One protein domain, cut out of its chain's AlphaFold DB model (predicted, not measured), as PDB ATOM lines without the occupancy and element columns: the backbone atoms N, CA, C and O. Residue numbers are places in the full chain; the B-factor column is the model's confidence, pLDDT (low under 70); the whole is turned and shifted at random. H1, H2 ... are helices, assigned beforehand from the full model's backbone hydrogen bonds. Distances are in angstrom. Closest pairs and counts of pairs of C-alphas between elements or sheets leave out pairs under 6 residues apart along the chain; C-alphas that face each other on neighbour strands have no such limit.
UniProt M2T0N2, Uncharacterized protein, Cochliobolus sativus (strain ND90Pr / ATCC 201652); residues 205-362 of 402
ATOM      1  N   LEU A 205       0.692  -7.572  29.143       91.88
ATOM      2  CA  LEU A 205       1.697  -6.576  29.531       91.88
ATOM      3  C   LEU A 205       2.897  -7.216  30.245       91.88
ATOM      4  O   LEU A 205       4.038  -6.910  29.908       91.88
ATOM      5  N   SER A 206       2.659  -8.153  31.170       95.12
ATOM      6  CA  SER A 206       3.724  -8.944  31.803       95.12
ATOM      7  C   SER A 206       4.531  -9.753  30.795       95.12
ATOM      8  O   SER A 206       5.756  -9.813  30.886       95.12
ATOM      9  N   ILE A 207       3.857 -10.384  29.833       95.06
ATOM     10  CA  ILE A 207       4.496 -11.206  28.800       95.06
ATOM     11  C   ILE A 207       5.405 -10.344  27.914       95.06
ATOM     12  O   ILE A 207       6.551 -10.721  27.662       95.06
ATOM     13  N   ASP A 208       4.929  -9.180  27.472       94.19
ATOM     14  CA  ASP A 208       5.719  -8.261  26.647       94.19
ATOM     15  C   ASP A 208       6.878  -7.636  27.440       94.19
ATOM     16  O   ASP A 208       7.991  -7.524  26.918       94.19
ATOM     17  N   ALA A 209       6.670  -7.334  28.726       94.62
ATOM     18  CA  ALA A 209       7.719  -6.865  29.626       94.62
ATOM     19  C   ALA A 209       8.824  -7.917  29.850       94.62
ATOM     20  O   ALA A 209      10.008  -7.581  29.789       94.62
ATOM     21  N   LEU A 210       8.465  -9.194  30.039       95.44
ATOM     22  CA  LEU A 210       9.427 -10.303  30.136       95.44
ATOM     23  C   LEU A 210      10.213 -10.498  28.834       95.44
ATOM     24  O   LEU A 210      11.432 -10.669  28.871       95.44
ATOM     25  N   LYS A 211       9.537 -10.436  27.679       95.56
ATOM     26  CA  LYS A 211      10.183 -10.553  26.364       95.56
ATOM     27  C   LYS A 211      11.169  -9.410  26.105       95.56
ATOM     28  O   LYS A 211      12.270  -9.665  25.615       95.56
ATOM     29  N   LEU A 212      10.815  -8.171  26.462       95.19
ATOM     30  CA  LEU A 212      11.736  -7.035  26.358       95.19
ATOM     31  C   LEU A 212      12.901  -7.153  27.347       95.19
ATOM     32  O   LEU A 212      14.041  -6.919  26.953       95.19
ATOM     33  N   ALA A 213      12.650  -7.561  28.593       95.00
ATOM     34  CA  ALA A 213      13.708  -7.763  29.580       95.00
ATOM     35  C   ALA A 213      14.726  -8.824  29.133       95.00
ATOM     36  O   ALA A 213      15.927  -8.577  29.215       95.00
ATOM     37  N   LEU A 214      14.277  -9.954  28.572       95.12
ATOM     38  CA  LEU A 214      15.169 -10.945  27.956       95.12
ATOM     39  C   LEU A 214      15.987 -10.352  26.805       95.12
ATOM     40  O   LEU A 214      17.199 -10.551  26.747       95.12
ATOM     41  N   PHE A 215      15.348  -9.599  25.904       94.88
ATOM     42  CA  PHE A 215      16.027  -8.980  24.765       94.88
ATOM     43  C   PHE A 215      17.138  -8.009  25.199       94.88
ATOM     44  O   PHE A 215      18.258  -8.086  24.688       94.88
ATOM     45  N   LEU A 216      16.850  -7.139  26.173       94.00
ATOM     46  CA  LEU A 216      17.818  -6.186  26.725       94.00
ATOM     47  C   LEU A 216      18.940  -6.895  27.500       94.00
ATOM     48  O   LEU A 216      20.116  -6.602  27.274       94.00
ATOM     49  N   LYS A 217      18.619  -7.895  28.333       93.62
ATOM     50  CA  LYS A 217      19.627  -8.658  29.088       93.62
ATOM     51  C   LYS A 217      20.527  -9.526  28.209       93.62
ATOM     52  O   LYS A 217      21.716  -9.618  28.502       93.62
ATOM     53  N   ASN A 218      20.022 -10.087  27.106       93.94
ATOM     54  CA  ASN A 218      20.858 -10.790  26.123       93.94
ATOM     55  C   ASN A 218      21.921  -9.844  25.523       93.94
ATOM     56  O   ASN A 218      23.094 -10.213  25.448       93.94
ATOM     57  N   LEU A 219      21.542  -8.605  25.173       92.50
ATOM     58  CA  LEU A 219      22.492  -7.577  24.721       92.50
ATOM     59  C   LEU A 219      23.468  -7.172  25.839       92.50
ATOM     60  O   LEU A 219      24.667  -7.078  25.588       92.50
ATOM     61  N   GLY A 220      22.981  -6.964  27.066       90.06
ATOM     62  CA  GLY A 220      23.811  -6.596  28.218       90.06
ATOM     63  C   GLY A 220      24.898  -7.631  28.533       90.06
ATOM     64  O   GLY A 220      26.062  -7.268  28.699       90.06
ATOM     65  N   VAL A 221      24.551  -8.922  28.526       89.69
ATOM     66  CA  VAL A 221      25.508 -10.028  28.706       89.69
ATOM     67  C   VAL A 221      26.506 -10.110  27.547       89.69
ATOM     68  O   VAL A 221      27.692 -10.339  27.785       89.69
ATOM     69  N   TRP A 222      26.073  -9.866  26.305       89.81
ATOM     70  CA  TRP A 222      26.981  -9.839  25.153       89.81
ATOM     71  C   TRP A 222      27.980  -8.674  25.231       89.81
ATOM     72  O   TRP A 222      29.179  -8.872  25.031       89.81
ATOM     73  N   VAL A 223      27.506  -7.478  25.599       87.69
ATOM     74  CA  VAL A 223      28.347  -6.299  25.868       87.69
ATOM     75  C   VAL A 223      29.338  -6.577  26.992       87.69
ATOM     76  O   VAL A 223      30.511  -6.254  26.834       87.69
ATOM     77  N   PHE A 224      28.915  -7.213  28.088       83.81
ATOM     78  CA  PHE A 224      29.823  -7.597  29.171       83.81
ATOM     79  C   PHE A 224      30.922  -8.559  28.691       83.81
ATOM     80  O   PHE A 224      32.096  -8.387  29.013       83.81
ATOM     81  N   ASN A 225      30.552  -9.583  27.920       83.75
ATOM     82  CA  ASN A 225      31.493 -10.603  27.462       83.75
ATOM     83  C   ASN A 225      32.557 -10.028  26.507       83.75
ATOM     84  O   ASN A 225      33.746 -10.307  26.669       83.75
ATOM     85  N   GLU A 226      32.151  -9.186  25.551       81.62
ATOM     86  CA  GLU A 226      33.083  -8.512  24.634       81.62
ATOM     87  C   GLU A 226      33.906  -7.414  25.320       81.62
ATOM     88  O   GLU A 226      35.063  -7.198  24.957       81.62
ATOM     89  N   SER A 227      33.357  -6.739  26.336       70.62
ATOM     90  CA  SER A 227      34.044  -5.631  27.009       70.62
ATOM     91  C   SER A 227      35.255  -6.058  27.824       70.62
ATOM     92  O   SER A 227      36.063  -5.202  28.176       70.62
ATOM     93  N   ARG A 228      35.400  -7.356  28.132       65.69
ATOM     94  CA  ARG A 228      36.507  -7.916  28.926       65.69
ATOM     95  C   ARG A 228      36.789  -7.133  30.218       65.69
ATOM     96  O   ARG A 228      37.922  -7.159  30.697       65.69
ATOM     97  N   ILE A 229      35.782  -6.484  30.818       60.28
ATOM     98  CA  ILE A 229      35.919  -5.738  32.086       60.28
ATOM     99  C   ILE A 229      35.941  -6.735  33.265       60.28
ATOM    100  O   ILE A 229      35.100  -6.738  34.163       60.28
ATOM    101  N   VAL A 230      36.916  -7.641  33.209       51.75
ATOM    102  CA  VAL A 230      37.150  -8.767  34.121       51.75
ATOM    103  C   VAL A 230      38.115  -8.369  35.247       51.75
ATOM    104  O   VAL A 230      38.173  -9.044  36.270       51.75
ATOM    105  N   GLU A 231      38.837  -7.251  35.102       50.38
ATOM    106  CA  GLU A 231      39.844  -6.791  36.074       50.38
ATOM    107  C   GLU A 231      39.253  -6.281  37.401       50.38
ATOM    108  O   GLU A 231      39.963  -6.217  38.403       50.38
ATOM    109  N   LEU A 232      37.949  -5.980  37.456       56.06
ATOM    110  CA  LEU A 232      37.242  -5.711  38.711       56.06
ATOM    111  C   LEU A 232      36.463  -6.953  39.165       56.06
ATOM    112  O   LEU A 232      35.436  -7.311  38.589       56.06
ATOM    113  N   SER A 233      36.881  -7.544  40.287       55.75
ATOM    114  CA  SER A 233      36.205  -8.686  40.934       55.75
ATOM    115  C   SER A 233      34.744  -8.417  41.335       55.75
ATOM    116  O   SER A 233      34.003  -9.349  41.637       55.75
ATOM    117  N   SER A 234      34.311  -7.153  41.359       60.00
ATOM    118  CA  SER A 234      32.916  -6.742  41.560       60.00
ATOM    119  C   SER A 234      32.058  -6.847  40.291       60.00
ATOM    120  O   SER A 234      30.835  -6.979  40.391       60.00
ATOM    121  N   LEU A 235      32.674  -6.809  39.106       63.22
ATOM    122  CA  LEU A 235      31.992  -6.867  37.813       63.22
ATOM    123  C   LEU A 235      31.818  -8.304  37.317       63.22
ATOM    124  O   LEU A 235      30.784  -8.608  36.732       63.22
ATOM    125  N   SER A 236      32.715  -9.233  37.655       62.56
ATOM    126  CA  SER A 236      32.463 -10.668  37.426       62.56
ATOM    127  C   SER A 236      31.197 -11.159  38.151       62.56
ATOM    128  O   SER A 236      30.426 -11.939  37.593       62.56
ATOM    129  N   ALA A 237      30.905 -10.621  39.341       68.94
ATOM    130  CA  ALA A 237      29.635 -10.844  40.034       68.94
ATOM    131  C   ALA A 237      28.417 -10.245  39.290       68.94
ATOM    132  O   ALA A 237      27.318 -10.776  39.420       68.94
ATOM    133  N   SER A 238      28.605  -9.185  38.487       71.44
ATOM    134  CA  SER A 238      27.565  -8.611  37.612       71.44
ATOM    135  C   SER A 238      27.155  -9.589  36.522       71.44
ATOM    136  O   SER A 238      25.972  -9.870  36.374       71.44
ATOM    137  N   LEU A 239      28.132 -10.192  35.838       74.38
ATOM    138  CA  LEU A 239      27.863 -11.197  34.812       74.38
ATOM    139  C   LEU A 239      27.121 -12.412  35.383       74.38
ATOM    140  O   LEU A 239      26.153 -12.876  34.787       74.38
ATOM    141  N   VAL A 240      27.532 -12.903  36.557       77.62
ATOM    142  CA  VAL A 240      26.838 -14.010  37.240       77.62
ATOM    143  C   VAL A 240      25.395 -13.626  37.595       77.62
ATOM    144  O   VAL A 240      24.488 -14.436  37.402       77.62
ATOM    145  N   ALA A 241      25.163 -12.394  38.059       79.38
ATOM    146  CA  ALA A 241      23.822 -11.892  38.347       79.38
ATOM    147  C   ALA A 241      22.960 -11.757  37.078       79.38
ATOM    148  O   ALA A 241      21.837 -12.260  37.068       79.38
ATOM    149  N   ASP A 242      23.467 -11.152  35.997       80.50
ATOM    150  CA  ASP A 242      22.727 -11.005  34.733       80.50
ATOM    151  C   ASP A 242      22.418 -12.369  34.079       80.50
ATOM    152  O   ASP A 242      21.320 -12.559  33.557       80.50
ATOM    153  N   ILE A 243      23.325 -13.353  34.158       82.75
ATOM    154  CA  ILE A 243      23.075 -14.725  33.674       82.75
ATOM    155  C   ILE A 243      21.980 -15.416  34.505       82.75
ATOM    156  O   ILE A 243      21.074 -16.027  33.936       82.75
ATOM    157  N   ALA A 244      22.011 -15.296  35.837       86.81
ATOM    158  CA  ALA A 244      20.964 -15.849  36.703       86.81
ATOM    159  C   ALA A 244      19.598 -15.164  36.477       86.81
ATOM    160  O   ALA A 244      18.548 -15.812  36.522       86.81
ATOM    161  N   VAL A 245      19.607 -13.860  36.186       89.06
ATOM    162  CA  VAL A 245      18.420 -13.092  35.786       89.06
ATOM    163  C   VAL A 245      17.865 -13.585  34.447       89.06
ATOM    164  O   VAL A 245      16.657 -13.804  34.356       89.06
ATOM    165  N   LEU A 246      18.710 -13.824  33.435       91.62
ATOM    166  CA  LEU A 246      18.284 -14.384  32.145       91.62
ATOM    167  C   LEU A 246      17.575 -15.735  32.304       91.62
ATOM    168  O   LEU A 246      16.515 -15.936  31.713       91.62
ATOM    169  N   ASP A 247      18.127 -16.644  33.109       91.75
ATOM    170  CA  ASP A 247      17.528 -17.963  33.344       91.75
ATOM    171  C   ASP A 247      16.178 -17.867  34.080       91.75
ATOM    172  O   ASP A 247      15.202 -18.530  33.715       91.75
ATOM    173  N   THR A 248      16.078 -16.949  35.048       93.06
ATOM    174  CA  THR A 248      14.832 -16.662  35.778       93.06
ATOM    175  C   THR A 248      13.751 -16.089  34.851       93.06
ATOM    176  O   THR A 248      12.616 -16.568  34.856       93.06
ATOM    177  N   LEU A 249      14.099 -15.096  34.022       94.50
ATOM    178  CA  LEU A 249      13.188 -14.484  33.045       94.50
ATOM    179  C   LEU A 249      12.705 -15.507  32.004       94.50
ATOM    180  O   LEU A 249      11.507 -15.582  31.724       94.50
ATOM    181  N   ARG A 250      13.623 -16.323  31.466       94.69
ATOM    182  CA  ARG A 250      13.325 -17.393  30.500       94.69
ATOM    183  C   ARG A 250      12.384 -18.426  31.104       94.69
ATOM    184  O   ARG A 250      11.379 -18.772  30.485       94.69
ATOM    185  N   THR A 251      12.680 -18.887  32.318       93.69
ATOM    186  CA  THR A 251      11.851 -19.862  33.036       93.69
ATOM    187  C   THR A 251      10.429 -19.343  33.227       93.69
ATOM    188  O   THR A 251       9.478 -20.056  32.908       93.69
ATOM    189  N   LEU A 252      10.266 -18.092  33.670       93.75
ATOM    190  CA  LEU A 252       8.948 -17.494  33.890       93.75
ATOM    191  C   LEU A 252       8.169 -17.300  32.575       93.75
ATOM    192  O   LEU A 252       6.967 -17.562  32.526       93.75
ATOM    193  N   LEU A 253       8.851 -16.915  31.489       94.12
ATOM    194  CA  LEU A 253       8.229 -16.782  30.171       94.12
ATOM    195  C   LEU A 253       7.769 -18.144  29.619       94.12
ATOM    196  O   LEU A 253       6.618 -18.261  29.193       94.12
ATOM    197  N   ILE A 254       8.600 -19.188  29.710       94.31
ATOM    198  CA  ILE A 254       8.248 -20.551  29.270       94.31
ATOM    199  C   ILE A 254       7.114 -21.134  30.129       94.31
ATOM    200  O   ILE A 254       6.171 -21.711  29.588       94.31
ATOM    201  N   GLN A 255       7.140 -20.933  31.452       93.56
ATOM    202  CA  GLN A 255       6.050 -21.340  32.352       93.56
ATOM    203  C   GLN A 255       4.725 -20.625  32.051       93.56
ATOM    204  O   GLN A 255       3.665 -21.177  32.336       93.56
ATOM    205  N   SER A 256       4.755 -19.442  31.425       92.44
ATOM    206  CA  SER A 256       3.545 -18.764  30.932       92.44
ATOM    207  C   SER A 256       3.019 -19.289  29.587       92.44
ATOM    208  O   SER A 256       2.079 -18.729  29.026       92.44
ATOM    209  N   GLY A 257       3.629 -20.345  29.036       92.62
ATOM    210  CA  GLY A 257       3.275 -20.906  27.728       92.62
ATOM    211  C   GLY A 257       3.769 -20.083  26.534       92.62
ATOM    212  O   GLY A 257       3.335 -20.321  25.408       92.62
ATOM    213  N   ASN A 258       4.666 -19.117  26.755       92.31
ATOM    214  CA  ASN A 258       5.263 -18.306  25.695       92.31
ATOM    215  C   ASN A 258       6.592 -18.903  25.204       92.31
ATOM    216  O   ASN A 258       7.307 -19.579  25.941       92.31
ATOM    217  N   MET A 259       6.939 -18.611  23.948       90.06
ATOM    218  CA  MET A 259       8.252 -18.953  23.390       90.06
ATOM    219  C   MET A 259       9.361 -18.101  24.022       90.06
ATOM    220  O   MET A 259       9.141 -16.927  24.324       90.06
ATOM    221  N   ASP A 260      10.551 -18.688  24.172       91.12
ATOM    222  CA  ASP A 260      11.761 -17.991  24.622       91.12
ATOM    223  C   ASP A 260      12.178 -16.860  23.661       91.12
ATOM    224  O   ASP A 260      11.872 -16.888  22.467       91.12
ATOM    225  N   VAL A 261      12.935 -15.893  24.183       93.31
ATOM    226  CA  VAL A 261      13.610 -14.848  23.405       93.31
ATOM    227  C   VAL A 261      15.118 -15.145  23.419       93.31
ATOM    228  O   VAL A 261      15.818 -14.757  24.361       93.31
ATOM    229  N   PRO A 262      15.643 -15.863  22.407       91.69
ATOM    230  CA  PRO A 262      17.060 -16.193  22.342       91.69
ATOM    231  C   PRO A 262      17.913 -14.958  22.024       91.69
ATOM    232  O   PRO A 262      17.431 -13.950  21.506       91.69
ATOM    233  N   SER A 263      19.209 -15.060  22.318       91.56
ATOM    234  CA  SER A 263      20.184 -14.014  22.008       91.56
ATOM    235  C   SER A 263      20.356 -13.830  20.495       91.56
ATOM    236  O   SER A 263      20.379 -14.807  19.742       91.56
ATOM    237  N   CYS A 264      20.507 -12.581  20.054       93.50
ATOM    238  CA  CYS A 264      20.834 -12.255  18.665       93.50
ATOM    239  C   CYS A 264      22.355 -12.309  18.426       93.50
ATOM    240  O   CYS A 264      23.144 -12.520  19.347       93.50
ATOM    241  N   LYS A 265      22.791 -12.054  17.186       93.62
ATOM    242  CA  LYS A 265      24.178 -11.638  16.928       93.62
ATOM    243  C   LYS A 265      24.252 -10.120  17.041       93.62
ATOM    244  O   LYS A 265      23.365  -9.435  16.528       93.62
ATOM    245  N   TYR A 266      25.303  -9.602  17.670       92.44
ATOM    246  CA  TYR A 266      25.450  -8.165  17.888       92.44
ATOM    247  C   TYR A 266      26.734  -7.607  17.267       92.44
ATOM    248  O   TYR A 266      27.815  -8.162  17.453       92.44
ATOM    249  N   ASP A 267      26.601  -6.482  16.564       90.56
ATOM    250  CA  ASP A 267      27.701  -5.675  16.042       90.56
ATOM    251  C   ASP A 267      28.050  -4.595  17.072       90.56
ATOM    252  O   ASP A 267      27.426  -3.533  17.139       90.56
ATOM    253  N   LEU A 268      29.040  -4.889  17.917       87.56
ATOM    254  CA  LEU A 268      29.498  -3.974  18.960       87.56
ATOM    255  C   LEU A 268      30.679  -3.100  18.524       87.56
ATOM    256  O   LEU A 268      31.452  -3.423  17.618       87.56
ATOM    257  N   LEU A 269      30.822  -1.976  19.226       83.12
ATOM    258  CA  LEU A 269      31.960  -1.070  19.118       83.12
ATOM    259  C   LEU A 269      33.226  -1.780  19.620       83.12
ATOM    260  O   LEU A 269      33.219  -2.396  20.682       83.12
ATOM    261  N   LYS A 270      34.325  -1.677  18.864       81.12
ATOM    262  CA  LYS A 270      35.609  -2.330  19.195       81.12
ATOM    263  C   LYS A 270      36.465  -1.541  20.192       81.12
ATOM    264  O   LYS A 270      37.500  -2.032  20.634       81.12
ATOM    265  N   ASN A 271      36.077  -0.305  20.501       84.00
ATOM    266  CA  ASN A 271      36.786   0.564  21.430       84.00
ATOM    267  C   ASN A 271      36.307   0.292  22.865       84.00
ATOM    268  O   ASN A 271      35.139   0.497  23.188       84.00
ATOM    269  N   MET A 272      37.224  -0.135  23.735       78.00
ATOM    270  CA  MET A 272      36.949  -0.503  25.131       78.00
ATOM    271  C   MET A 272      36.315   0.637  25.946       78.00
ATOM    272  O   MET A 272      35.445   0.393  26.786       78.00
ATOM    273  N   THR A 273      36.704   1.890  25.686       78.50
ATOM    274  CA  THR A 273      36.151   3.069  26.370       78.50
ATOM    275  C   THR A 273      34.702   3.324  25.953       78.50
ATOM    276  O   THR A 273      33.838   3.531  26.803       78.50
ATOM    277  N   GLU A 274      34.409   3.237  24.652       80.38
ATOM    278  CA  GLU A 274      33.042   3.350  24.123       80.38
ATOM    279  C   GLU A 274      32.156   2.193  24.594       80.38
ATOM    280  O   GLU A 274      30.981   2.391  24.886       80.38
ATOM    281  N   LEU A 275      32.724   0.992  24.708       81.56
ATOM    282  CA  LEU A 275      32.015  -0.206  25.135       81.56
ATOM    283  C   LEU A 275      31.693  -0.185  26.642       81.56
ATOM    284  O   LEU A 275      30.595  -0.569  27.044       81.56
ATOM    285  N   SER A 276      32.589   0.372  27.463       76.38
ATOM    286  CA  SER A 276      32.318   0.677  28.877       76.38
ATOM    287  C   SER A 276      31.213   1.729  29.027       76.38
ATOM    288  O   SER A 276      30.301   1.563  29.838       76.38
ATOM    289  N   PHE A 277      31.236   2.785  28.206       79.12
ATOM    290  CA  PHE A 277      30.172   3.792  28.184       79.12
ATOM    291  C   PHE A 277      28.825   3.214  27.713       79.12
ATOM    292  O   PHE A 277      27.781   3.515  28.299       79.12
ATOM    293  N   LEU A 278      28.838   2.333  26.709       84.00
ATOM    294  CA  LEU A 278      27.659   1.593  26.263       84.00
ATOM    295  C   LEU A 278      27.098   0.715  27.387       84.00
ATOM    296  O   LEU A 278      25.888   0.703  27.582       84.00
ATOM    297  N   MET A 279      27.948   0.042  28.170       83.06
ATOM    298  CA  MET A 279      27.503  -0.756  29.316       83.06
ATOM    299  C   MET A 279      26.804   0.101  30.384       83.06
ATOM    300  O   MET A 279      25.697  -0.244  30.793       83.06
ATOM    301  N   VAL A 280      27.386   1.240  30.791       80.31
ATOM    302  CA  VAL A 280      26.732   2.191  31.723       80.31
ATOM    303  C   VAL A 280      25.391   2.670  31.159       80.31
ATOM    304  O   VAL A 280      24.385   2.691  31.869       80.31
ATOM    305  N   THR A 281      25.367   3.013  29.870       83.88
ATOM    306  CA  THR A 281      24.159   3.478  29.178       83.88
ATOM    307  C   THR A 281      23.071   2.407  29.188       83.88
ATOM    308  O   THR A 281      21.956   2.688  29.612       83.88
ATOM    309  N   LEU A 282      23.385   1.167  28.797       86.94
ATOM    310  CA  LEU A 282      22.434   0.052  28.798       86.94
ATOM    311  C   LEU A 282      21.898  -0.239  30.202       86.94
ATOM    312  O   LEU A 282      20.691  -0.386  30.352       86.94
ATOM    313  N   LYS A 283      22.746  -0.221  31.238       87.56
ATOM    314  CA  LYS A 283      22.297  -0.377  32.632       87.56
ATOM    315  C   LYS A 283      21.337   0.733  33.071       87.56
ATOM    316  O   LYS A 283      20.356   0.454  33.755       87.56
ATOM    317  N   SER A 284      21.570   1.975  32.641       86.69
ATOM    318  CA  SER A 284      20.649   3.092  32.896       86.69
ATOM    319  C   SER A 284      19.321   2.958  32.144       86.69
ATOM    320  O   SER A 284      18.289   3.382  32.665       86.69
ATOM    321  N   ILE A 285      19.333   2.377  30.940       88.44
ATOM    322  CA  ILE A 285      18.122   2.081  30.162       88.44
ATOM    323  C   ILE A 285      17.327   0.961  30.843       88.44
ATOM    324  O   ILE A 285      16.143   1.152  31.110       88.44
ATOM    325  N   ASP A 286      17.985  -0.153  31.179       90.19
ATOM    326  CA  ASP A 286      17.427  -1.281  31.935       90.19
ATOM    327  C   ASP A 286      16.698  -0.787  33.196       90.19
ATOM    328  O   ASP A 286      15.504  -1.034  33.353       90.19
ATOM    329  N   LEU A 287      17.377  -0.006  34.049       90.50
ATOM    330  CA  LEU A 287      16.803   0.588  35.262       90.50
ATOM    331  C   LEU A 287      15.493   1.352  34.985       90.50
ATOM    332  O   LEU A 287      14.473   1.069  35.615       90.50
ATOM    333  N   GLY A 288      15.507   2.307  34.049       87.38
ATOM    334  CA  GLY A 288      14.333   3.138  33.760       87.38
ATOM    335  C   GLY A 288      13.160   2.340  33.178       87.38
ATOM    336  O   GLY A 288      12.015   2.512  33.600       87.38
ATOM    337  N   VAL A 289      13.451   1.428  32.248       91.06
ATOM    338  CA  VAL A 289      12.446   0.594  31.571       91.06
ATOM    339  C   VAL A 289      11.844  -0.424  32.536       91.06
ATOM    340  O   VAL A 289      10.628  -0.597  32.556       91.06
ATOM    341  N   PHE A 290      12.658  -1.094  33.355       93.12
ATOM    342  CA  PHE A 290      12.176  -2.119  34.284       93.12
ATOM    343  C   PHE A 290      11.366  -1.527  35.434       93.12
ATOM    344  O   PHE A 290      10.353  -2.124  35.789       93.12
ATOM    345  N   MET A 291      11.731  -0.347  35.954       90.94
ATOM    346  CA  MET A 291      10.877   0.373  36.909       90.94
ATOM    347  C   MET A 291       9.525   0.729  36.276       90.94
ATOM    348  O   MET A 291       8.486   0.371  36.824       90.94
ATOM    349  N   SER A 292       9.522   1.337  35.082       90.31
ATOM    350  CA  SER A 292       8.278   1.725  34.398       90.31
ATOM    351  C   SER A 292       7.386   0.528  34.037       90.31
ATOM    352  O   SER A 292       6.168   0.602  34.180       90.31
ATOM    353  N   MET A 293       7.961  -0.598  33.601       93.06
ATOM    354  CA  MET A 293       7.181  -1.807  33.309       93.06
ATOM    355  C   MET A 293       6.693  -2.517  34.577       93.06
ATOM    356  O   MET A 293       5.629  -3.133  34.542       93.06
ATOM    357  N   ALA A 294       7.420  -2.428  35.696       92.75
ATOM    358  CA  ALA A 294       6.997  -3.031  36.959       92.75
ATOM    359  C   ALA A 294       5.701  -2.414  37.512       92.75
ATOM    360  O   ALA A 294       4.920  -3.128  38.135       92.75
ATOM    361  N   GLU A 295       5.431  -1.131  37.246       91.62
ATOM    362  CA  GLU A 295       4.188  -0.456  37.657       91.62
ATOM    363  C   GLU A 295       2.928  -1.037  36.989       91.62
ATOM    364  O   GLU A 295       1.844  -0.985  37.570       91.62
ATOM    365  N   ALA A 296       3.063  -1.600  35.782       89.69
ATOM    366  CA  ALA A 296       1.952  -2.111  34.970       89.69
ATOM    367  C   ALA A 296       1.909  -3.649  34.848       89.69
ATOM    368  O   ALA A 296       0.978  -4.190  34.248       89.69
ATOM    369  N   ALA A 297       2.911  -4.355  35.377       93.75
ATOM    370  CA  ALA A 297       3.023  -5.809  35.300       93.75
ATOM    371  C   ALA A 297       2.316  -6.526  36.465       93.75
ATOM    372  O   ALA A 297       2.090  -5.967  37.540       93.75
ATOM    373  N   ASP A 298       2.023  -7.815  36.284       95.69
ATOM    374  CA  ASP A 298       1.495  -8.654  37.363       95.69
ATOM    375  C   ASP A 298       2.521  -8.767  38.494       95.69
ATOM    376  O   ASP A 298       3.730  -8.810  38.257       95.69
ATOM    377  N   ARG A 299       2.039  -8.922  39.732       93.81
ATOM    378  CA  ARG A 299       2.851  -8.900  40.961       93.81
ATOM    379  C   ARG A 299       4.164  -9.700  40.892       93.81
ATOM    380  O   ARG A 299       5.174  -9.221  41.393       93.81
ATOM    381  N   LEU A 300       4.164 -10.898  40.298       93.12
ATOM    382  CA  LEU A 300       5.372 -11.731  40.174       93.12
ATOM    383  C   LEU A 300       6.423 -11.096  39.248       93.12
ATOM    384  O   LEU A 300       7.601 -11.040  39.597       93.12
ATOM    385  N   VAL A 301       5.990 -10.581  38.094       95.44
ATOM    386  CA  VAL A 301       6.858  -9.917  37.112       95.44
ATOM    387  C   VAL A 301       7.292  -8.543  37.620       95.44
ATOM    388  O   VAL A 301       8.472  -8.221  37.533       95.44
ATOM    389  N   ALA A 302       6.392  -7.780  38.245       93.88
ATOM    390  CA  ALA A 302       6.704  -6.499  38.876       93.88
ATOM    391  C   ALA A 302       7.810  -6.618  39.941       93.88
ATOM    392  O   ALA A 302       8.762  -5.836  39.933       93.88
ATOM    393  N   ILE A 303       7.734  -7.629  40.818       93.81
ATOM    394  CA  ILE A 303       8.775  -7.916  41.821       93.81
ATOM    395  C   ILE A 303      10.107  -8.267  41.143       93.81
ATOM    396  O   ILE A 303      11.146  -7.735  41.534       93.81
ATOM    397  N   LEU A 304      10.086  -9.129  40.121       94.56
ATOM    398  CA  LEU A 304      11.293  -9.534  39.399       94.56
ATOM    399  C   LEU A 304      11.963  -8.340  38.701       94.56
ATOM    400  O   LEU A 304      13.148  -8.098  38.919       94.56
ATOM    401  N   LEU A 305      11.207  -7.553  37.930       94.69
ATOM    402  CA  LEU A 305      11.707  -6.363  37.231       94.69
ATOM    403  C   LEU A 305      12.237  -5.303  38.206       94.69
ATOM    404  O   LEU A 305      13.332  -4.789  37.997       94.69
ATOM    405  N   SER A 306      11.536  -5.051  39.319       93.12
ATOM    406  CA  SER A 306      12.010  -4.142  40.377       93.12
ATOM    407  C   SER A 306      13.316  -4.627  41.015       93.12
ATOM    408  O   SER A 306      14.210  -3.832  41.309       93.12
ATOM    409  N   SER A 307      13.456  -5.943  41.216       92.81
ATOM    410  CA  SER A 307      14.684  -6.527  41.757       92.81
ATOM    411  C   SER A 307      15.856  -6.404  40.782       92.81
ATOM    412  O   SER A 307      16.967  -6.110  41.219       92.81
ATOM    413  N   ILE A 308      15.622  -6.610  39.483       91.44
ATOM    414  CA  ILE A 308      16.629  -6.421  38.429       91.44
ATOM    415  C   ILE A 308      17.049  -4.945  38.371       91.44
ATOM    416  O   ILE A 308      18.237  -4.645  38.449       91.44
ATOM    417  N   ALA A 309      16.082  -4.025  38.351       90.38
ATOM    418  CA  ALA A 309      16.327  -2.586  38.333       90.38
ATOM    419  C   ALA A 309      17.167  -2.113  39.535       90.38
ATOM    420  O   ALA A 309      18.109  -1.344  39.370       90.38
ATOM    421  N   SER A 310      16.884  -2.618  40.741       88.25
ATOM    422  CA  SER A 310      17.676  -2.331  41.950       88.25
ATOM    423  C   SER A 310      19.134  -2.809  41.833       88.25
ATOM    424  O   SER A 310      20.070  -2.108  42.230       88.25
ATOM    425  N   VAL A 311      19.348  -3.980  41.222       87.56
ATOM    426  CA  VAL A 311      20.688  -4.511  40.929       87.56
ATOM    427  C   VAL A 311      21.408  -3.649  39.885       87.56
ATOM    428  O   VAL A 311      22.569  -3.289  40.095       87.56
ATOM    429  N   ASP A 312      20.732  -3.242  38.811       86.94
ATOM    430  CA  ASP A 312      21.311  -2.370  37.783       86.94
ATOM    431  C   ASP A 312      21.637  -0.968  38.329       86.94
ATOM    432  O   ASP A 312      22.714  -0.445  38.043       86.94
ATOM    433  N   ALA A 313      20.798  -0.396  39.203       85.31
ATOM    434  CA  ALA A 313      21.078   0.863  39.901       85.31
ATOM    435  C   ALA A 313      22.366   0.795  40.741       85.31
ATOM    436  O   ALA A 313      23.193   1.710  40.698       85.31
ATOM    437  N   LYS A 314      22.581  -0.318  41.457       83.31
ATOM    438  CA  LYS A 314      23.828  -0.571  42.194       83.31
ATOM    439  C   LYS A 314      25.032  -0.666  41.252       83.31
ATOM    440  O   LYS A 314      26.097  -0.153  41.591       83.31
ATOM    441  N   TYR A 315      24.883  -1.279  40.075       80.06
ATOM    442  CA  TYR A 315      25.960  -1.309  39.080       80.06
ATOM    443  C   TYR A 315      26.266   0.072  38.503       80.06
ATOM    444  O   TYR A 315      27.440   0.419  38.421       80.06
ATOM    445  N   ILE A 316      25.261   0.891  38.188       80.94
ATOM    446  CA  ILE A 316      25.477   2.274  37.723       80.94
ATOM    447  C   ILE A 316      26.277   3.076  38.755       80.94
ATOM    448  O   ILE A 316      27.233   3.749  38.376       80.94
ATOM    449  N   ALA A 317      25.947   2.964  40.049       79.00
ATOM    450  CA  ALA A 317      26.704   3.623  41.116       79.00
ATOM    451  C   ALA A 317      28.174   3.155  41.156       79.00
ATOM    452  O   ALA A 317      29.084   3.978  41.107       79.00
ATOM    453  N   LEU A 318      28.412   1.836  41.143       76.50
ATOM    454  CA  LEU A 318      29.765   1.260  41.161       76.50
ATOM    455  C   LEU A 318      30.602   1.635  39.924       76.50
ATOM    456  O   LEU A 318      31.800   1.890  40.051       76.50
ATOM    457  N   LEU A 319      30.000   1.672  38.730       72.69
ATOM    458  CA  LEU A 319      30.694   2.127  37.522       72.69
ATOM    459  C   LEU A 319      30.924   3.646  37.551       72.69
ATOM    460  O   LEU A 319      31.977   4.092  37.096       72.69
ATOM    461  N   GLY A 320      29.993   4.432  38.099       69.31
ATOM    462  CA  GLY A 320      30.127   5.882  38.272       69.31
ATOM    463  C   GLY A 320      31.327   6.258  39.142       69.31
ATOM    464  O   GLY A 320      32.152   7.066  38.711       69.31
ATOM    465  N   ASP A 321      31.476   5.597  40.296       66.94
ATOM    466  CA  ASP A 321      32.628   5.751  41.195       66.94
ATOM    467  C   ASP A 321      33.953   5.401  40.496       66.94
ATOM    468  O   ASP A 321      34.940   6.123  40.631       66.94
ATOM    469  N   HIS A 322      33.979   4.316  39.710       64.19
ATOM    470  CA  HIS A 322      35.193   3.851  39.030       64.19
ATOM    471  C   HIS A 322      35.594   4.712  37.819       64.19
ATOM    472  O   HIS A 322      36.778   4.849  37.523       64.19
ATOM    473  N   THR A 323      34.624   5.294  37.109       63.62
ATOM    474  CA  THR A 323      34.858   6.050  35.862       63.62
ATOM    475  C   THR A 323      34.806   7.572  36.045       63.62
ATOM    476  O   THR A 323      34.842   8.309  35.058       63.62
ATOM    477  N   HIS A 324      34.703   8.054  37.294       60.25
ATOM    478  CA  HIS A 324      34.450   9.461  37.650       60.25
ATOM    479  C   HIS A 324      33.289  10.084  36.850       60.25
ATOM    480  O   HIS A 324      33.290  11.266  36.486       60.25
ATOM    481  N   TYR A 325      32.285   9.268  36.529       58.59
ATOM    482  CA  TYR A 325      31.209   9.642  35.623       58.59
ATOM    483  C   TYR A 325      30.050  10.221  36.427       58.59
ATOM    484  O   TYR A 325      29.117   9.511  36.795       58.59
ATOM    485  N   ASN A 326      30.096  11.531  36.680       52.56
ATOM    486  CA  ASN A 326      28.965  12.241  37.275       52.56
ATOM    487  C   ASN A 326      27.704  11.991  36.433       52.56
ATOM    488  O   ASN A 326      27.643  12.376  35.259       52.56
ATOM    489  N   ALA A 327      26.707  11.342  37.036       51.84
ATOM    490  CA  ALA A 327      25.404  11.146  36.423       51.84
ATOM    491  C   ALA A 327      24.756  12.516  36.172       51.84
ATOM    492  O   ALA A 327      24.640  13.337  37.083       51.84
ATOM    493  N   SER A 328      24.341  12.775  34.931       50.84
ATOM    494  CA  SER A 328      23.577  13.983  34.623       50.84
ATOM    495  C   SER A 328      22.170  13.834  35.186       50.84
ATOM    496  O   SER A 328      21.493  12.852  34.889       50.84
ATOM    497  N   VAL A 329      21.695  14.827  35.942       43.56
ATOM    498  CA  VAL A 329      20.316  14.841  36.465       43.56
ATOM    499  C   VAL A 329      19.294  14.739  35.319       43.56
ATOM    500  O   VAL A 329      18.299  14.033  35.446       43.56
ATOM    501  N   GLN A 330      19.607  15.312  34.148       44.31
ATOM    502  CA  GLN A 330      18.771  15.232  32.940       44.31
ATOM    503  C   GLN A 330      18.549  13.802  32.415       44.31
ATOM    504  O   GLN A 330      17.609  13.580  31.655       44.31
ATOM    505  N   SER A 331      19.386  12.826  32.790       50.91
ATOM    506  CA  SER A 331      19.198  11.426  32.383       50.91
ATOM    507  C   SER A 331      18.007  10.749  33.071       50.91
ATOM    508  O   SER A 331      17.555   9.722  32.575       50.91
ATOM    509  N   PHE A 332      17.481  11.316  34.163       49.81
ATOM    510  CA  PHE A 332      16.313  10.785  34.876       49.81
ATOM    511  C   PHE A 332      14.981  11.425  34.442       49.81
ATOM    512  O   PHE A 332      13.937  10.799  34.597       49.81
ATOM    513  N   ASP A 333      15.002  12.625  33.850       47.56
ATOM    514  CA  ASP A 333      13.787  13.377  33.481       47.56
ATOM    515  C   ASP A 333      13.060  12.836  32.233       47.56
ATOM    516  O   ASP A 333      11.952  13.271  31.920       47.56
ATOM    517  N   THR A 334      13.664  11.900  31.491       52.38
ATOM    518  CA  THR A 334      13.036  11.269  30.318       52.38
ATOM    519  C   THR A 334      12.710   9.807  30.622       52.38
ATOM    520  O   THR A 334      13.628   8.984  30.631       52.38
ATOM    521  N   PRO A 335      11.428   9.438  30.822       57.84
ATOM    522  CA  PRO A 335      11.035   8.044  30.990       57.84
ATOM    523  C   PRO A 335      11.472   7.208  29.782       57.84
ATOM    524  O   PRO A 335      11.013   7.416  28.655       57.84
ATOM    525  N   ALA A 336      12.372   6.254  30.018       73.50
ATOM    526  CA  ALA A 336      12.843   5.329  28.998       73.50
ATOM    527  C   ALA A 336      11.700   4.379  28.606       73.50
ATOM    528  O   ALA A 336      11.456   3.369  29.262       73.50
ATOM    529  N   THR A 337      10.960   4.719  27.549       86.75
ATOM    530  CA  THR A 337       9.822   3.894  27.118       86.75
ATOM    531  C   THR A 337      10.288   2.527  26.588       86.75
ATOM    532  O   THR A 337      11.341   2.455  25.943       86.75
ATOM    533  N   PRO A 338       9.490   1.452  26.758       88.38
ATOM    534  CA  PRO A 338       9.796   0.122  26.217       88.38
ATOM    535  C   PRO A 338      10.138   0.132  24.719       88.38
ATOM    536  O   PRO A 338      11.110  -0.484  24.283       88.38
ATOM    537  N   ALA A 339       9.383   0.905  23.930       88.69
ATOM    538  CA  ALA A 339       9.632   1.087  22.503       88.69
ATOM    539  C   ALA A 339      10.978   1.773  22.224       88.69
ATOM    540  O   ALA A 339      11.730   1.323  21.360       88.69
ATOM    541  N   TRP A 340      11.316   2.843  22.950       88.25
ATOM    542  CA  TRP A 340      12.596   3.528  22.774       88.25
ATOM    543  C   TRP A 340      13.778   2.612  23.108       88.25
ATOM    544  O   TRP A 340      14.692   2.482  22.293       88.25
ATOM    545  N   ALA A 341      13.721   1.899  24.235       89.81
ATOM    546  CA  ALA A 341      14.769   0.971  24.656       89.81
ATOM    547  C   ALA A 341      14.984  -0.174  23.655       89.81
ATOM    548  O   ALA A 341      16.123  -0.451  23.267       89.81
ATOM    549  N   TYR A 342      13.898  -0.771  23.152       91.50
ATOM    550  CA  TYR A 342      13.961  -1.779  22.092       91.50
ATOM    551  C   TYR A 342      14.676  -1.253  20.838       91.50
ATOM    552  O   TYR A 342      15.548  -1.922  20.286       91.50
ATOM    553  N   ASN A 343      14.374  -0.018  20.427       90.00
ATOM    554  CA  ASN A 343      14.991   0.611  19.259       90.00
ATOM    555  C   ASN A 343      16.440   1.069  19.477       90.00
ATOM    556  O   ASN A 343      17.170   1.212  18.497       90.00
ATOM    557  N   ILE A 344      16.882   1.294  20.718       87.62
ATOM    558  CA  ILE A 344      18.308   1.464  21.027       87.62
ATOM    559  C   ILE A 344      19.025   0.121  20.894       87.62
ATOM    560  O   ILE A 344      20.010   0.037  20.165       87.62
ATOM    561  N   ALA A 345      18.506  -0.938  21.519       89.62
ATOM    562  CA  ALA A 345      19.116  -2.265  21.477       89.62
ATOM    563  C   ALA A 345      19.176  -2.854  20.051       89.62
ATOM    564  O   ALA A 345      20.215  -3.380  19.652       89.62
ATOM    565  N   LEU A 346      18.134  -2.653  19.232       89.44
ATOM    566  CA  LEU A 346      18.118  -3.038  17.812       89.44
ATOM    567  C   LEU A 346      19.244  -2.409  16.973       89.44
ATOM    568  O   LEU A 346      19.609  -2.985  15.953       89.44
ATOM    569  N   ARG A 347      19.824  -1.263  17.369       88.06
ATOM    570  CA  ARG A 347      20.961  -0.655  16.639       88.06
ATOM    571  C   ARG A 347      22.223  -1.506  16.693       88.06
ATOM    572  O   ARG A 347      23.071  -1.354  15.819       88.06
ATOM    573  N   TYR A 348      22.337  -2.348  17.715       90.62
ATOM    574  CA  TYR A 348      23.469  -3.241  17.932       90.62
ATOM    575  C   TYR A 348      23.190  -4.655  17.420       90.62
ATOM    576  O   TYR A 348      24.115  -5.451  17.355       90.62
ATOM    577  N   SER A 349      21.952  -5.002  17.056       91.44
ATOM    578  CA  SER A 349      21.610  -6.323  16.516       91.44
ATOM    579  C   SER A 349      21.897  -6.412  15.015       91.44
ATOM    580  O   SER A 349      21.450  -5.567  14.241       91.44
ATOM    581  N   GLN A 350      22.561  -7.485  14.578       91.00
ATOM    582  CA  GLN A 350      22.718  -7.782  13.151       91.00
ATOM    583  C   GLN A 350      21.338  -8.001  12.501       91.00
ATOM    584  O   GLN A 350      20.556  -8.813  13.021       91.00
ATOM    585  N   PRO A 351      21.025  -7.350  11.363       84.88
ATOM    586  CA  PRO A 351      19.769  -7.560  10.644       84.88
ATOM    587  C   PRO A 351      19.519  -9.043  10.338       84.88
ATOM    588  O   PRO A 351      20.392  -9.737   9.823       84.88
ATOM    589  N   GLY A 352      18.327  -9.539  10.678       84.62
ATOM    590  CA  GLY A 352      17.942 -10.941  10.478       84.62
ATOM    591  C   GLY A 352      18.587 -11.958  11.434       84.62
ATOM    592  O   GLY A 352      18.331 -13.149  11.292       84.62
ATOM    593  N   SER A 353      19.402 -11.531  12.411       89.75
ATOM    594  CA  SER A 353      20.018 -12.452  13.384       89.75
ATOM    595  C   SER A 353      19.120 -12.807  14.576       89.75
ATOM    596  O   SER A 353      19.296 -13.864  15.177       89.75
ATOM    597  N   CYS A 354      18.162 -11.943  14.919       90.31
ATOM    598  CA  CYS A 354      17.157 -12.211  15.943       90.31
ATOM    599  C   CYS A 354      16.049 -13.096  15.355       90.31
ATOM    600  O   CYS A 354      15.363 -12.675  14.425       90.31
ATOM    601  N   SER A 355      15.838 -14.295  15.904       84.06
ATOM    602  CA  SER A 355      14.754 -15.192  15.466       84.06
ATOM    603  C   SER A 355      13.366 -14.777  15.971       84.06
ATOM    604  O   SER A 355      12.359 -15.216  15.420       84.06
ATOM    605  N   VAL A 356      13.308 -13.928  17.001       85.25
ATOM    606  CA  VAL A 356      12.075 -13.374  17.568       85.25
ATOM    607  C   VAL A 356      12.113 -11.855  17.448       85.25
ATOM    608  O   VAL A 356      13.031 -11.206  17.949       85.25
ATOM    609  N   GLN A 357      11.097 -11.287  16.801       83.31
ATOM    610  CA  GLN A 357      10.849  -9.849  16.781       83.31
ATOM    611  C   GLN A 357       9.774  -9.515  17.819       83.31
ATOM    612  O   GLN A 357       8.769 -10.219  17.921       83.31
ATOM    613  N   LEU A 358       9.994  -8.467  18.613       86.75
ATOM    614  CA  LEU A 358       9.033  -8.051  19.635       86.75
ATOM    615  C   LEU A 358       7.893  -7.243  18.995       86.75
ATOM    616  O   LEU A 358       8.148  -6.521  18.030       86.75
ATOM    617  N   PRO A 359       6.659  -7.290  19.539       84.56
ATOM    618  CA  PRO A 359       5.513  -6.518  19.047       84.56
ATOM    619  C   PRO A 359       5.594  -5.026  19.441       84.56
ATOM    620  O   PRO A 359       4.598  -4.400  19.796       84.56
ATOM    621  N   LEU A 360       6.795  -4.446  19.399       86.62
ATOM    622  CA  LEU A 360       7.078  -3.056  19.740       86.62
ATOM    623  C   LEU A 360       7.303  -2.240  18.458       86.62
ATOM    624  O   LEU A 360       7.934  -2.736  17.520       86.62
ATOM    625  N   PRO A 361       6.822  -0.985  18.390       84.81
ATOM    626  CA  PRO A 361       6.950  -0.173  17.190       84.81
ATOM    627  C   PRO A 361       8.422   0.129  16.895       84.81
ATOM    628  O   PRO A 361       9.162   0.593  17.765       84.81
ATOM    629  N   ILE A 362       8.843  -0.101  15.651       83.88
ATOM    630  CA  ILE A 362      10.169   0.297  15.175       83.88
ATOM    631  C   ILE A 362      10.136   1.808  14.933       83.88
ATOM    632  O   ILE A 362       9.395   2.298  14.081       83.88
TER     633      ILE A 362
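Overview. This is residues 205 to 362 of the 402 residues of an uncharacterized protein of Cochliobolus sativus (strain ND90Pr / ATCC 201652) (UniProt M2T0N2). Four long helices, H1 to H4, lie side by side in a bundle built of two helical hairpins, H1 with H2 and H3 with H4; the short helix H5 packs on H1 and H3. The side between H2 and H4 is the looser one, and long links without named elements run along the outside. The printed part has 158 residues with five named helices, H1 H2 H3 H4 H5 along the chain, and no named strand: its class is all helix. It is compact, with a radius of gyration of the C-alphas of 14.9 A and spans of 43 by 32 by 29 A.

Along the chain. Find C-alpha 299 at (2.851, -8.900, 40.961); from there H4, the longest helix, runs through residues 299 to 323 over 35.7 A. Before it stands H3, residues 272 to 294, 32.3 A long. H1, residues 205 to 227, begins at C-alpha 205 (1.697, -6.576, 29.531) and covers 32.5 A; H2, residues 233 to 255, covers 33.8 A. H5, residues 338 to 345, ends at C-alpha 345 (19.116, -2.265, 21.477).

Arrangement. Look first at the C-alphas of Ala 294 and Ala 302, 4.0 A apart, the closest of H3 and H4, which touch at a shallow tilt of 29 degrees, opposite ways. H3 touches H1, closest at C-alphas 275 and 227, 6.1 A. H1 touches H2, closest at C-alphas 214 and 246, 6.3 A. H2 and H4 are close but not clearly touching. H5 touches residues 285 to 293 of H3, closest at C-alphas 338 and 289, 6.0 A, and residues 212 to 219 of H1, closest at C-alphas 345 and 216, 6.7 A. Every O i to N i+4 pair is within hydrogen-bond range in H1, H3, H4 and H5; in H2 17 of 19 are.

Size, cuts and confidence. The C-alphas farthest apart, of Gly 257 and His 324, are 44.6 A apart. The printed part has no cut. The links H2 to H3 and H4 to H5 are long. Look for pLDDT under 70 at residues 228 to 237 and 320 to 335.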